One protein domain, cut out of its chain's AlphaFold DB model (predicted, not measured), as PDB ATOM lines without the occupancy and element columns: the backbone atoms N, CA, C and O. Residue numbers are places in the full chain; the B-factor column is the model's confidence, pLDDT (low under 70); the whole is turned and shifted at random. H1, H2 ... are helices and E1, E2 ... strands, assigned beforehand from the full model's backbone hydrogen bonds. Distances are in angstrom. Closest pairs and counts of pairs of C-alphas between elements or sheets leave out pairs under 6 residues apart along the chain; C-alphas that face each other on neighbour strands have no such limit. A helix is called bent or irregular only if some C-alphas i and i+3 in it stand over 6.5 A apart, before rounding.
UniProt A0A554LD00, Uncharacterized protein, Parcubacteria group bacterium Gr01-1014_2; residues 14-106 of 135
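Overview. This is residues 14 to 106 of the 135 residues of an uncharacterized protein of Parcubacteria group bacterium Gr01-1014_2 (UniProt A0A554LD00). A small three-stranded sheet has the long helix H1 running along one of its faces and on past the sheet, while residues 74 to 82 of the kinked helix H3 partly cover the opposite face. The short helix H2 and the last helix, H4, lie off the sheet. The printed part has 93 residues, with the named elements E1, E2, E3, H1, H2, H3 and H4 in that order along the chain; the sheet runs E1 E2 E3, antiparallel throughout, and the class is mixed, helices and strands. The whole is compact, with a radius of gyration of the C-alphas of 13.8 A, and spans 37 by 33 by 23 A.

Along the chain. The sheet holds E1, residues 14 to 17, E2, residues 22 to 27 and 17.0 A long, and E3, residues 31 to 35. C-alpha 14, where E1 begins, is at (44.033, 51.090, 37.777). H1, residues 38 to 58, measures 30.3 A from its first C-alpha at (34.233, 53.827, 40.727) to its last. H2 is residues 63 to 66. H3, residues 73 to 90, measures 24.2 A; it is irregular, with C-alphas 81 and 84 7.1 A apart, and has a kink of 50 degrees near residue 84. H4, residues 97 to 106, is 13.5 A long and ends with C-alpha 106 at (62.142, 41.054, 22.354).

Arrangement. The strands form a meander, each the antiparallel neighbour of the one before, with hairpins E1 and E2, and E2 and E3. N 14 and O 25 are within hydrogen-bond range at 2.8 A, as are N 24 and O 33 at 2.9 A. H1 is on the sheet at a height of 7.6 A, over E2 and E3, and runs along the strands, at 22 degrees to E3 on the local plane; the closest C-alphas of H1 and E3 are those of Ala 41 and Ala 35, 4.8 A apart. H3 is on the opposite face at a height of 7.2 A, which gives three layers, helices on both faces of a sheet. The closest C-alphas of H3 and E2 are those of Asp 75 and Phe 25, 6.8 A apart. H2 is close to H1 but not clearly touching, the closest C-alphas being those of Leu 65 and Leu 56, 7.3 A apart. H4 is near H2 and near H3, with 5 and 8 pairs of C-alphas within 10 A, and apart from H1. Every O i to N i+4 pair is within hydrogen-bond range in H1 and H4, and 12 of 14 are in H3; H2 is too short for such a pair.

Size, cuts and confidence. The C-alphas of Thr 37 and Asn 106, the two farthest apart, are 38.1 A apart. The printed part has no cut and no long link. Residues 88 to 93, of which 88 to 90 belong to H3, stand free. The mean pLDDT of the printed part is 77.9, and residues 60 to 63 and 86 to 106 are under 70.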
ATOM      1  N   VAL A  14      44.257  49.652  37.867       86.44
ATOM      2  CA  VAL A  14      44.033  51.090  37.777       86.44
ATOM      3  C   VAL A  14      42.568  51.312  37.487       86.44
ATOM      4  O   VAL A  14      42.047  50.761  36.526       86.44
ATOM      5  N   VAL A  15      41.920  52.151  38.290       90.75
ATOM      6  CA  VAL A  15      40.554  52.617  38.044       90.75
ATOM      7  C   VAL A  15      40.583  54.131  37.896       90.75
ATOM      8  O   VAL A  15      41.166  54.825  38.731       90.75
ATOM      9  N   TYR A  16      39.974  54.647  36.835       87.19
ATOM     10  CA  TYR A  16      39.967  56.070  36.520       87.19
ATOM     11  C   TYR A  16      38.652  56.516  35.884       87.19
ATOM     12  O   TYR A  16      37.862  55.717  35.378       87.19
ATOM     13  N   LYS A  17      38.403  57.825  35.938       90.38
ATOM     14  CA  LYS A  17      37.245  58.444  35.298       90.38
ATOM     15  C   LYS A  17      37.550  58.692  33.819       90.38
ATOM     16  O   LYS A  17      38.489  59.424  33.512       90.38
ATOM     17  N   SER A  18      36.737  58.110  32.945       89.50
ATOM     18  CA  SER A  18      36.741  58.331  31.493       89.50
ATOM     19  C   SER A  18      35.593  59.272  31.095       89.50
ATOM     20  O   SER A  18      34.783  59.669  31.944       89.50
ATOM     21  N   GLN A  19      35.514  59.626  29.811       85.69
ATOM     22  CA  GLN A  19      34.417  60.413  29.243       85.69
ATOM     23  C   GLN A  19      33.061  59.711  29.426       85.69
ATOM     24  O   GLN A  19      32.086  60.359  29.802       85.69
ATOM     25  N   ASP A  20      33.026  58.383  29.276       84.31
ATOM     26  CA  ASP A  20      31.780  57.601  29.255       84.31
ATOM     27  C   ASP A  20      31.410  56.957  30.602       84.31
ATOM     28  O   ASP A  20      30.375  56.302  30.734       84.31
ATOM     29  N   GLY A  21      32.240  57.113  31.637       90.44
ATOM     30  CA  GLY A  21      32.027  56.409  32.899       90.44
ATOM     31  C   GLY A  21      33.294  56.227  33.716       90.44
ATOM     32  O   GLY A  21      34.142  57.113  33.783       90.44
ATOM     33  N   TRP A  22      33.379  55.097  34.405       93.00
ATOM     34  CA  TRP A  22      34.578  54.655  35.105       93.00
ATOM     35  C   TRP A  22      35.182  53.471  34.368       93.00
ATOM     36  O   TRP A  22      34.485  52.503  34.065       93.00
ATOM     37  N   ARG A  23      36.479  53.570  34.093       93.19
ATOM     38  CA  ARG A  23      37.278  52.537  33.445       93.19
ATOM     39  C   ARG A  23      38.198  51.893  34.458       93.19
ATOM     40  O   ARG A  23      38.737  52.577  35.327       93.19
ATOM     41  N   GLY A  24      38.372  50.588  34.340       92.12
ATOM     42  CA  GLY A  24      39.343  49.816  35.097       92.12
ATOM     43  C   GLY A  24      40.228  49.038  34.138       92.12
ATOM     44  O   GLY A  24      39.693  48.420  33.229       92.12
ATOM     45  N   PHE A  25      41.545  49.027  34.336       92.88
ATOM     46  CA  PHE A  25      42.443  48.138  33.599       92.88
ATOM     47  C   PHE A  25      43.514  47.525  34.495       92.88
ATOM     48  O   PHE A  25      43.877  48.075  35.536       92.88
ATOM     49  N   CYS A  26      44.046  46.385  34.067       88.31
ATOM     50  CA  CYS A  26      45.097  45.657  34.754       88.31
ATOM     51  C   CYS A  26      46.277  45.392  33.820       88.31
ATOM     52  O   CYS A  26      46.140  44.749  32.775       88.31
ATOM     53  N   VAL A  27      47.458  45.853  34.233       84.00
ATOM     54  CA  VAL A  27      48.728  45.411  33.655       84.00
ATOM     55  C   VAL A  27      49.326  44.321  34.546       84.00
ATOM     56  O   VAL A  27      49.251  44.429  35.768       84.00
ATOM     57  N   PRO A  28      49.929  43.269  33.978       80.88
ATOM     58  CA  PRO A  28      50.235  43.092  32.558       80.88
ATOM     59  C   PRO A  28      49.159  42.357  31.733       80.88
ATOM     60  O   PRO A  28      49.423  41.996  30.595       80.88
ATOM     61  N   TYR A  29      47.964  42.097  32.273       84.69
ATOM     62  CA  TYR A  29      47.013  41.149  31.667       84.69
ATOM     63  C   TYR A  29      46.194  41.679  30.488       84.69
ATOM     64  O   TYR A  29      45.538  40.880  29.820       84.69
ATOM     65  N   ASP A  30      46.219  42.990  30.231       89.25
ATOM     66  CA  ASP A  30      45.311  43.640  29.273       89.25
ATOM     67  C   ASP A  30      43.836  43.312  29.572       89.25
ATOM     68  O   ASP A  30      43.005  43.092  28.695       89.25
ATOM     69  N   VAL A  31      43.518  43.218  30.865       92.56
ATOM     70  CA  VAL A  31      42.148  43.065  31.350       92.56
ATOM     71  C   VAL A  31      41.598  44.461  31.570       92.56
ATOM     72  O   VAL A  31      42.202  45.235  32.307       92.56
ATOM     73  N   THR A  32      40.462  44.772  30.951       94.31
ATOM     74  CA  THR A  32      39.803  46.077  31.054       94.31
ATOM     75  C   THR A  32      38.309  45.920  31.329       94.31
ATOM     76  O   THR A  32      37.704  44.898  30.991       94.31
ATOM     77  N   CYS A  33      37.701  46.912  31.971       95.06
ATOM     78  CA  CYS A  33      36.273  46.946  32.261       95.06
ATOM     79  C   CYS A  33      35.721  48.373  32.312       95.06
ATOM     80  O   CYS A  33      36.422  49.316  32.673       95.06
ATOM     81  N   ASN A  34      34.418  48.493  32.049       95.44
ATOM     82  CA  ASN A  34      33.655  49.736  32.144       95.44
ATOM     83  C   ASN A  34      32.539  49.617  33.192       95.44
ATOM     84  O   ASN A  34      31.900  48.564  33.337       95.44
ATOM     85  N   ALA A  35      32.270  50.713  33.898       94.56
ATOM     86  CA  ALA A  35      31.214  50.795  34.900       94.56
ATOM     87  C   ALA A  35      30.661  52.216  35.076       94.56
ATOM     88  O   ALA A  35      31.248  53.200  34.617       94.56
ATOM     89  N   LYS A  36      29.523  52.333  35.773       93.62
ATOM     90  CA  LYS A  36      28.888  53.632  36.046       93.62
ATOM     91  C   LYS A  36      29.481  54.329  37.267       93.62
ATOM     92  O   LYS A  36      29.496  55.560  37.300       93.62
ATOM     93  N   THR A  37      29.991  53.570  38.237       92.88
ATOM     94  CA  THR A  37      30.644  54.092  39.449       92.88
ATOM     95  C   THR A  37      32.066  53.557  39.605       92.88
ATOM     96  O   THR A  37      32.450  52.569  38.975       92.88
ATOM     97  N   GLN A  38      32.857  54.226  40.445       91.50
ATOM     98  CA  GLN A  38      34.233  53.827  40.727       91.50
ATOM     99  C   GLN A  38      34.280  52.467  41.430       91.50
ATOM    100  O   GLN A  38      35.096  51.617  41.083       91.50
ATOM    101  N   GLU A  39      33.390  52.257  42.398       90.81
ATOM    102  CA  GLU A  39      33.276  51.027  43.177       90.81
ATOM    103  C   GLU A  39      32.887  49.846  42.286       90.81
ATOM    104  O   GLU A  39      33.447  48.761  42.416       90.81
ATOM    105  N   GLU A  40      31.973  50.069  41.338       91.75
ATOM    106  CA  GLU A  40      31.561  49.049  40.378       91.75
ATOM    107  C   GLU A  40      32.704  48.704  39.409       91.75
ATOM    108  O   GLU A  40      32.948  47.525  39.156       91.75
ATOM    109  N   ALA A  41      33.442  49.704  38.904       90.19
ATOM    110  CA  ALA A  41      34.618  49.467  38.059       90.19
ATOM    111  C   ALA A  41      35.677  48.661  38.812       90.19
ATOM    112  O   ALA A  41      36.235  47.711  38.272       90.19
ATOM    113  N   ARG A  42      35.926  49.015  40.074       90.25
ATOM    114  CA  ARG A  42      36.879  48.313  40.928       90.25
ATOM    115  C   ARG A  42      36.472  46.860  41.161       90.25
ATOM    116  O   ARG A  42      37.279  45.978  40.892       90.25
ATOM    117  N   GLY A  43      35.239  46.611  41.604       86.62
ATOM    118  CA  GLY A  43      34.765  45.252  41.877       86.62
ATOM    119  C   GLY A  43      34.792  44.364  40.631       86.62
ATOM    120  O   GLY A  43      35.267  43.233  40.686       86.62
ATOM    121  N   LYS A  44      34.376  44.907  39.477       95.06
ATOM    122  CA  LYS A  44      34.476  44.207  38.187       95.06
ATOM    123  C   LYS A  44      35.919  43.892  37.814       95.06
ATOM    124  O   LYS A  44      36.204  42.788  37.360       95.06
ATOM    125  N   LEU A  45      36.828  44.852  37.984       92.31
ATOM    126  CA  LEU A  45      38.234  44.653  37.655       92.31
ATOM    127  C   LEU A  45      38.867  43.575  38.547       92.31
ATOM    128  O   LEU A  45      39.573  42.717  38.029       92.31
ATOM    129  N   GLU A  46      38.594  43.590  39.854       89.31
ATOM    130  CA  GLU A  46      39.059  42.574  40.813       89.31
ATOM    131  C   GLU A  46      38.584  41.167  40.420       89.31
ATOM    132  O   GLU A  46      39.387  40.234  40.362       89.31
ATOM    133  N   GLU A  47      37.305  41.017  40.068       90.88
ATOM    134  CA  GLU A  47      36.743  39.737  39.627       90.88
ATOM    135  C   GLU A  47      37.377  39.245  38.318       90.88
ATOM    136  O   GLU A  47      37.805  38.092  38.225       90.88
ATOM    137  N   LEU A  48      37.496  40.120  37.315       92.50
ATOM    138  CA  LEU A  48      38.088  39.768  36.024       92.50
ATOM    139  C   LEU A  48      39.561  39.384  36.155       92.50
ATOM    140  O   LEU A  48      39.996  38.408  35.543       92.50
ATOM    141  N   VAL A  49      40.325  40.134  36.953       87.25
ATOM    142  CA  VAL A  49      41.727  39.815  37.223       87.25
ATOM    143  C   VAL A  49      41.814  38.456  37.896       87.25
ATOM    144  O   VAL A  49      42.535  37.607  37.383       87.25
ATOM    145  N   LYS A  50      41.027  38.197  38.946       86.38
ATOM    146  CA  LYS A  50      41.001  36.899  39.633       86.38
ATOM    147  C   LYS A  50      40.727  35.736  38.674       86.38
ATOM    148  O   LYS A  50      41.487  34.770  38.663       86.38
ATOM    149  N   LEU A  51      39.697  35.842  37.831       85.56
ATOM    150  CA  LEU A  51      39.382  34.822  36.821       85.56
ATOM    151  C   LEU A  51      40.537  34.622  35.828       85.56
ATOM    152  O   LEU A  51      40.848  33.493  35.437       85.56
ATOM    153  N   TYR A  52      41.209  35.709  35.444       86.44
ATOM    154  CA  TYR A  52      42.399  35.648  34.602       86.44
ATOM    155  C   TYR A  52      43.551  34.914  35.298       86.44
ATOM    156  O   TYR A  52      44.193  34.053  34.693       86.44
ATOM    157  N   GLU A  53      43.802  35.206  36.577       81.81
ATOM    158  CA  GLU A  53      44.834  34.543  37.378       81.81
ATOM    159  C   GLU A  53      44.559  33.043  37.547       81.81
ATOM    160  O   GLU A  53      45.474  32.231  37.408       81.81
ATOM    161  N   GLU A  54      43.304  32.663  37.798       81.12
ATOM    162  CA  GLU A  54      42.867  31.264  37.867       81.12
ATOM    163  C   GLU A  54      43.133  30.534  36.543       81.12
ATOM    164  O   GLU A  54      43.696  29.433  36.537       81.12
ATOM    165  N   GLY A  55      42.813  31.180  35.417       77.56
ATOM    166  CA  GLY A  55      43.153  30.692  34.084       77.56
ATOM    167  C   GLY A  55      44.660  30.497  33.912       77.56
ATOM    168  O   GLY A  55      45.106  29.408  33.556       77.56
ATOM    169  N   LEU A  56      45.466  31.512  34.226       75.44
ATOM    170  CA  LEU A  56      46.927  31.433  34.141       75.44
ATOM    171  C   LEU A  56      47.495  30.279  34.973       75.44
ATOM    172  O   LEU A  56      48.327  29.521  34.475       75.44
ATOM    173  N   ASN A  57      47.027  30.111  36.210       75.88
ATOM    174  CA  ASN A  57      47.483  29.048  37.103       75.88
ATOM    175  C   ASN A  57      47.159  27.656  36.552       75.88
ATOM    176  O   ASN A  57      48.009  26.767  36.607       75.88
ATOM    177  N   LYS A  58      45.977  27.480  35.950       73.75
ATOM    178  CA  LYS A  58      45.584  26.221  35.303       73.75
ATOM    179  C   LYS A  58      46.526  25.821  34.163       73.75
ATOM    180  O   LYS A  58      46.733  24.632  33.938       73.75
ATOM    181  N   TYR A  59      47.098  26.797  33.460       73.19
ATOM    182  CA  TYR A  59      47.974  26.575  32.305       73.19
ATOM    183  C   TYR A  59      49.466  26.765  32.609       73.19
ATOM    184  O   TYR A  59      50.265  26.893  31.685       73.19
ATOM    185  N   GLY A  60      49.865  26.777  33.885       66.56
ATOM    186  CA  GLY A  60      51.278  26.864  34.263       66.56
ATOM    187  C   GLY A  60      51.908  28.240  34.029       66.56
ATOM    188  O   GLY A  60      53.115  28.333  33.851       66.56
ATOM    189  N   ASN A  61      51.109  29.312  34.058       66.94
ATOM    190  CA  ASN A  61      51.567  30.701  33.957       66.94
ATOM    191  C   ASN A  61      52.373  31.000  32.668       66.94
ATOM    192  O   ASN A  61      53.512  31.472  32.735       66.94
ATOM    193  N   PRO A  62      51.797  30.764  31.473       69.88
ATOM    194  CA  PRO A  62      52.520  30.957  30.223       69.88
ATOM    195  C   PRO A  62      52.806  32.450  29.983       69.88
ATOM    196  O   PRO A  62      51.916  33.303  30.050       69.88
ATOM    197  N   LYS A  63      54.071  32.775  29.687       68.25
ATOM    198  CA  LYS A  63      54.570  34.162  29.590       68.25
ATOM    199  C   LYS A  63      53.786  35.033  28.606       68.25
ATOM    200  O   LYS A  63      53.539  36.195  28.902       68.25
ATOM    201  N   ASN A  64      53.364  34.474  27.472       71.62
ATOM    202  CA  ASN A  64      52.605  35.177  26.431       71.62
ATOM    203  C   ASN A  64      51.177  35.560  26.858       71.62
ATOM    204  O   ASN A  64      50.558  36.403  26.216       71.62
ATOM    205  N   LEU A  65      50.643  34.932  27.908       71.31
ATOM    206  CA  LEU A  65      49.373  35.339  28.511       71.31
ATOM    207  C   LEU A  65      49.592  36.304  29.680       71.31
ATOM    208  O   LEU A  65      48.707  37.077  30.011       71.31
ATOM    209  N   ILE A  66      50.773  36.298  30.296       70.75
ATOM    210  CA  ILE A  66      51.093  37.228  31.380       70.75
ATOM    211  C   ILE A  66      51.461  38.598  30.825       70.75
ATOM    212  O   ILE A  66      50.950  39.584  31.322       70.75
ATOM    213  N   LEU A  67      52.346  38.676  29.832       76.06
ATOM    214  CA  LEU A  67      52.911  39.936  29.349       76.06
ATOM    215  C   LEU A  67      52.147  40.446  28.129       76.06
ATOM    216  O   LEU A  67      52.573  40.241  26.992       76.06
ATOM    217  N   LYS A  68      51.020  41.115  28.374       77.06
ATOM    218  CA  LYS A  68      50.256  41.794  27.332       77.06
ATOM    219  C   LYS A  68      50.426  43.306  27.420       77.06
ATOM    220  O   LYS A  68      50.414  43.920  28.490       77.06
ATOM    221  N   GLU A  69      50.611  43.921  26.261       80.12
ATOM    222  CA  GLU A  69      50.460  45.366  26.145       80.12
ATOM    223  C   GLU A  69      48.976  45.719  26.259       80.12
ATOM    224  O   GLU A  69      48.129  44.967  25.781       80.12
ATOM    225  N   LEU A  70      48.669  46.865  26.873       85.69
ATOM    226  CA  LEU A  70      47.300  47.378  26.890       85.69
ATOM    227  C   LEU A  70      46.846  47.613  25.445       85.69
ATOM    228  O   LEU A  70      47.490  48.373  24.714       85.69
ATOM    229  N   SER A  71      45.769  46.958  25.027       87.56
ATOM    230  CA  SER A  71      45.239  47.032  23.663       87.56
ATOM    231  C   SER A  71      44.420  48.301  23.425       87.56
ATOM    232  O   SER A  71      44.429  48.839  22.313       87.56
ATOM    233  N   ASP A  72      43.810  48.842  24.475       92.00
ATOM    234  CA  ASP A  72      43.050  50.087  24.447       92.00
ATOM    235  C   ASP A  72      43.966  51.328  24.495       92.00
ATOM    236  O   ASP A  72      44.940  51.401  25.254       92.00
ATOM    237  N   GLU A  73      43.693  52.311  23.635       90.25
ATOM    238  CA  GLU A  73      44.518  53.516  23.512       90.25
ATOM    239  C   GLU A  73      44.368  54.478  24.692       90.25
ATOM    240  O   GLU A  73      45.365  55.065  25.125       90.25
ATOM    241  N   GLU A  74      43.158  54.602  25.239       89.31
ATOM    242  CA  GLU A  74      42.874  55.434  26.407       89.31
ATOM    243  C   GLU A  74      43.596  54.866  27.631       89.31
ATOM    244  O   GLU A  74      44.328  55.590  28.314       89.31
ATOM    245  N   ASP A  75      43.501  53.548  27.835       89.19
ATOM    246  CA  ASP A  75      44.166  52.850  28.937       89.19
ATOM    247  C   ASP A  75      45.700  52.971  28.816       89.19
ATOM    248  O   ASP A  75      46.387  53.286  29.795       89.19
ATOM    249  N   ARG A  76      46.264  52.838  27.602       89.62
ATOM    250  CA  ARG A  76      47.699  53.093  27.347       89.62
ATOM    251  C   ARG A  76      48.107  54.523  27.682       89.62
ATOM    252  O   ARG A  76      49.169  54.732  28.281       89.62
ATOM    253  N   ALA A  77      47.332  55.509  27.239       87.38
ATOM    254  CA  ALA A  77      47.631  56.919  27.462       87.38
ATOM    255  C   ALA A  77      47.568  57.258  28.957       87.38
ATOM    256  O   ALA A  77      48.485  57.893  29.491       87.38
ATOM    257  N   PHE A  78      46.539  56.765  29.649       87.25
ATOM    258  CA  PHE A  78      46.379  56.949  31.084       87.25
ATOM    259  C   PHE A  78      47.514  56.277  31.857       87.25
ATOM    260  O   PHE A  78      48.138  56.914  32.708       87.25
ATOM    261  N   PHE A  79      47.858  55.036  31.508       85.25
ATOM    262  CA  PHE A  79      48.962  54.311  32.127       85.25
ATOM    263  C   PHE A  79      50.290  55.062  31.998       85.25
ATOM    264  O   PHE A  79      50.967  55.278  33.000       85.25
ATOM    265  N   LYS A  80      50.641  55.550  30.798       85.88
ATOM    266  CA  LYS A  80      51.857  56.362  30.588       85.88
ATOM    267  C   LYS A  80      51.885  57.614  31.466       85.88
ATOM    268  O   LYS A  80      52.948  57.978  31.963       85.88
ATOM    269  N   LYS A  81      50.730  58.255  31.670       84.50
ATOM    270  CA  LYS A  81      50.596  59.449  32.515       84.50
ATOM    271  C   LYS A  81      50.842  59.141  33.993       84.50
ATOM    272  O   LYS A  81      51.526  59.910  34.664       84.50
ATOM    273  N   ILE A  82      50.299  58.039  34.510       80.75
ATOM    274  CA  ILE A  82      50.418  57.684  35.937       80.75
ATOM    275  C   ILE A  82      51.685  56.887  36.262       80.75
ATOM    276  O   ILE A  82      52.094  56.834  37.420       80.75
ATOM    277  N   TRP A  83      52.333  56.291  35.262       79.25
ATOM    278  CA  TRP A  83      53.501  55.434  35.441       79.25
ATOM    279  C   TRP A  83      54.644  56.075  36.244       79.25
ATOM    280  O   TRP A  83      55.158  55.416  37.148       79.25
ATOM    281  N   PRO A  84      55.019  57.356  36.039       75.81
ATOM    282  CA  PRO A  84      56.032  58.006  36.869       75.81
ATOM    283  C   PRO A  84      55.661  58.057  38.358       75.81
ATOM    284  O   PRO A  84      56.541  57.992  39.212       75.81
ATOM    285  N   HIS A  85      54.368  58.162  38.679       75.44
ATOM    286  CA  HIS A  85      53.881  58.142  40.058       75.44
ATOM    287  C   HIS A  85      53.945  56.729  40.639       75.44
ATOM    288  O   HIS A  85      54.432  56.548  41.750       75.44
ATOM    289  N   ILE A  86      53.534  55.731  39.855       69.75
ATOM    290  CA  ILE A  86      53.646  54.315  40.219       69.75
ATOM    291  C   ILE A  86      55.115  53.954  40.497       69.75
ATOM    292  O   ILE A  86      55.417  53.413  41.555       69.75
ATOM    293  N   LEU A  87      56.047  54.332  39.617       66.12
ATOM    294  CA  LEU A  87      57.484  54.081  39.787       66.12
ATOM    295  C   LEU A  87      58.064  54.698  41.062       66.12
ATOM    296  O   LEU A  87      58.871  54.068  41.739       66.12
ATOM    297  N   ARG A  88      57.664  55.930  41.396       64.75
ATOM    298  CA  ARG A  88      58.108  56.586  42.636       64.75
ATOM    299  C   ARG A  88      57.673  55.796  43.870       64.75
ATOM    300  O   ARG A  88      58.451  55.691  44.810       64.75
ATOM    301  N   ASN A  89      56.483  55.201  43.824       60.56
ATOM    302  CA  ASN A  89      55.923  54.412  44.922       60.56
ATOM    303  C   ASN A  89      56.488  52.985  44.992       60.56
ATOM    304  O   ASN A  89      56.579  52.419  46.074       60.56
ATOM    305  N   ILE A  90      56.911  52.411  43.861       55.38
ATOM    306  CA  ILE A  90      57.527  51.070  43.798       55.38
ATOM    307  C   ILE A  90      59.032  51.118  44.165       55.38
ATOM    308  O   ILE A  90      59.704  50.090  44.269       55.38
ATOM    309  N   GLY A  91      59.574  52.311  44.431       50.97
ATOM    310  CA  GLY A  91      60.998  52.531  44.664       50.97
ATOM    311  C   GLY A  91      61.794  52.494  43.354       50.97
ATOM    312  O   GLY A  91      61.419  51.845  42.379       50.97
ATOM    313  N   SER A  92      62.936  53.187  43.328       43.03
ATOM    314  CA  SER A  92      63.794  53.468  42.159       43.03
ATOM    315  C   SER A  92      64.424  52.252  41.443       43.03
ATOM    316  O   SER A  92      65.404  52.398  40.715       43.03
ATOM    317  N   LYS A  93      63.893  51.040  41.634       45.34
ATOM    318  CA  LYS A  93      64.447  49.773  41.132       45.34
ATOM    319  C   LYS A  93      63.606  49.090  40.049       45.34
ATOM    320  O   LYS A  93      64.008  48.031  39.573       45.34
ATOM    321  N   THR A  94      62.479  49.661  39.628       50.00
ATOM    322  CA  THR A  94      61.692  49.130  38.502       50.00
ATOM    323  C   THR A  94      62.025  49.874  37.212       50.00
ATOM    324  O   THR A  94      61.813  51.077  37.081       50.00
ATOM    325  N   LYS A  95      62.561  49.146  36.226       51.56
ATOM    326  CA  LYS A  95      62.593  49.604  34.831       51.56
ATOM    327  C   LYS A  95      61.143  49.793  34.362       51.56
ATOM    328  O   LYS A  95      60.262  49.091  34.858       51.56
ATOM    329  N   SER A  96      60.875  50.745  33.465       51.50
ATOM    330  CA  SER A  96      59.511  51.002  32.978       51.50
ATOM    331  C   SER A  96      58.825  49.698  32.554       51.50
ATOM    332  O   SER A  96      59.457  48.915  31.856       51.50
ATOM    333  N   TYR A  97      57.565  49.445  32.934       52.62
ATOM    334  CA  TYR A  97      56.831  48.244  32.508       52.62
ATOM    335  C   TYR A  97      56.808  48.144  30.984       52.62
ATOM    336  O   TYR A  97      56.969  47.064  30.444       52.62
ATOM    337  N   MET A  98      56.693  49.279  30.292       49.91
ATOM    338  CA  MET A  98      56.762  49.345  28.831       49.91
ATOM    339  C   MET A  98      58.140  48.930  28.297       49.91
ATOM    340  O   MET A  98      58.213  48.256  27.277       49.91
ATOM    341  N   ASP A  99      59.224  49.286  28.991       55.22
ATOM    342  CA  ASP A  99      60.580  48.864  28.621       55.22
ATOM    343  C   ASP A  99      60.819  47.396  28.991       55.22
ATOM    344  O   ASP A  99      61.469  46.686  28.242       55.22
ATOM    345  N   TYR A 100      60.259  46.914  30.104       51.09
ATOM    346  CA  TYR A 100      60.309  45.516  30.534       51.09
ATOM    347  C   TYR A 100      59.490  44.602  29.619       51.09
ATOM    348  O   TYR A 100      59.991  43.569  29.201       51.09
ATOM    349  N   ALA A 101      58.263  44.981  29.264       50.72
ATOM    350  CA  ALA A 101      57.417  44.253  28.329       50.72
ATOM    351  C   ALA A 101      58.068  44.233  26.946       50.72
ATOM    352  O   ALA A 101      58.208  43.161  26.370       50.72
ATOM    353  N   LYS A 102      58.578  45.375  26.458       53.41
ATOM    354  CA  LYS A 102      59.364  45.413  25.217       53.41
ATOM    355  C   LYS A 102      60.628  44.570  25.301       53.41
ATOM    356  O   LYS A 102      60.954  43.906  24.326       53.41
ATOM    357  N   GLU A 103      61.356  44.587  26.411       54.03
ATOM    358  CA  GLU A 103      62.571  43.790  26.567       54.03
ATOM    359  C   GLU A 103      62.280  42.303  26.725       54.03
ATOM    360  O   GLU A 103      63.001  41.519  26.140       54.03
ATOM    361  N   GLU A 104      61.250  41.862  27.439       49.09
ATOM    362  CA  GLU A 104      60.914  40.433  27.557       49.09
ATOM    363  C   GLU A 104      60.213  39.897  26.300       49.09
ATOM    364  O   GLU A 104      60.426  38.742  25.946       49.09
ATOM    365  N   LEU A 105      59.423  40.715  25.591       48.00
ATOM    366  CA  LEU A 105      58.861  40.343  24.284       48.00
ATOM    367  C   LEU A 105      59.954  40.249  23.205       48.00
ATOM    368  O   LEU A 105      59.830  39.433  22.297       48.00
ATOM    369  N   ASN A 106      61.028  41.046  23.315       41.31
ATOM    370  CA  ASN A 106      62.142  41.054  22.354       41.31
ATOM    371  C   ASN A 106      63.397  40.291  22.809       41.31
ATOM    372  O   ASN A 106      64.312  40.116  22.005       41.31
TER     373      ASN A 106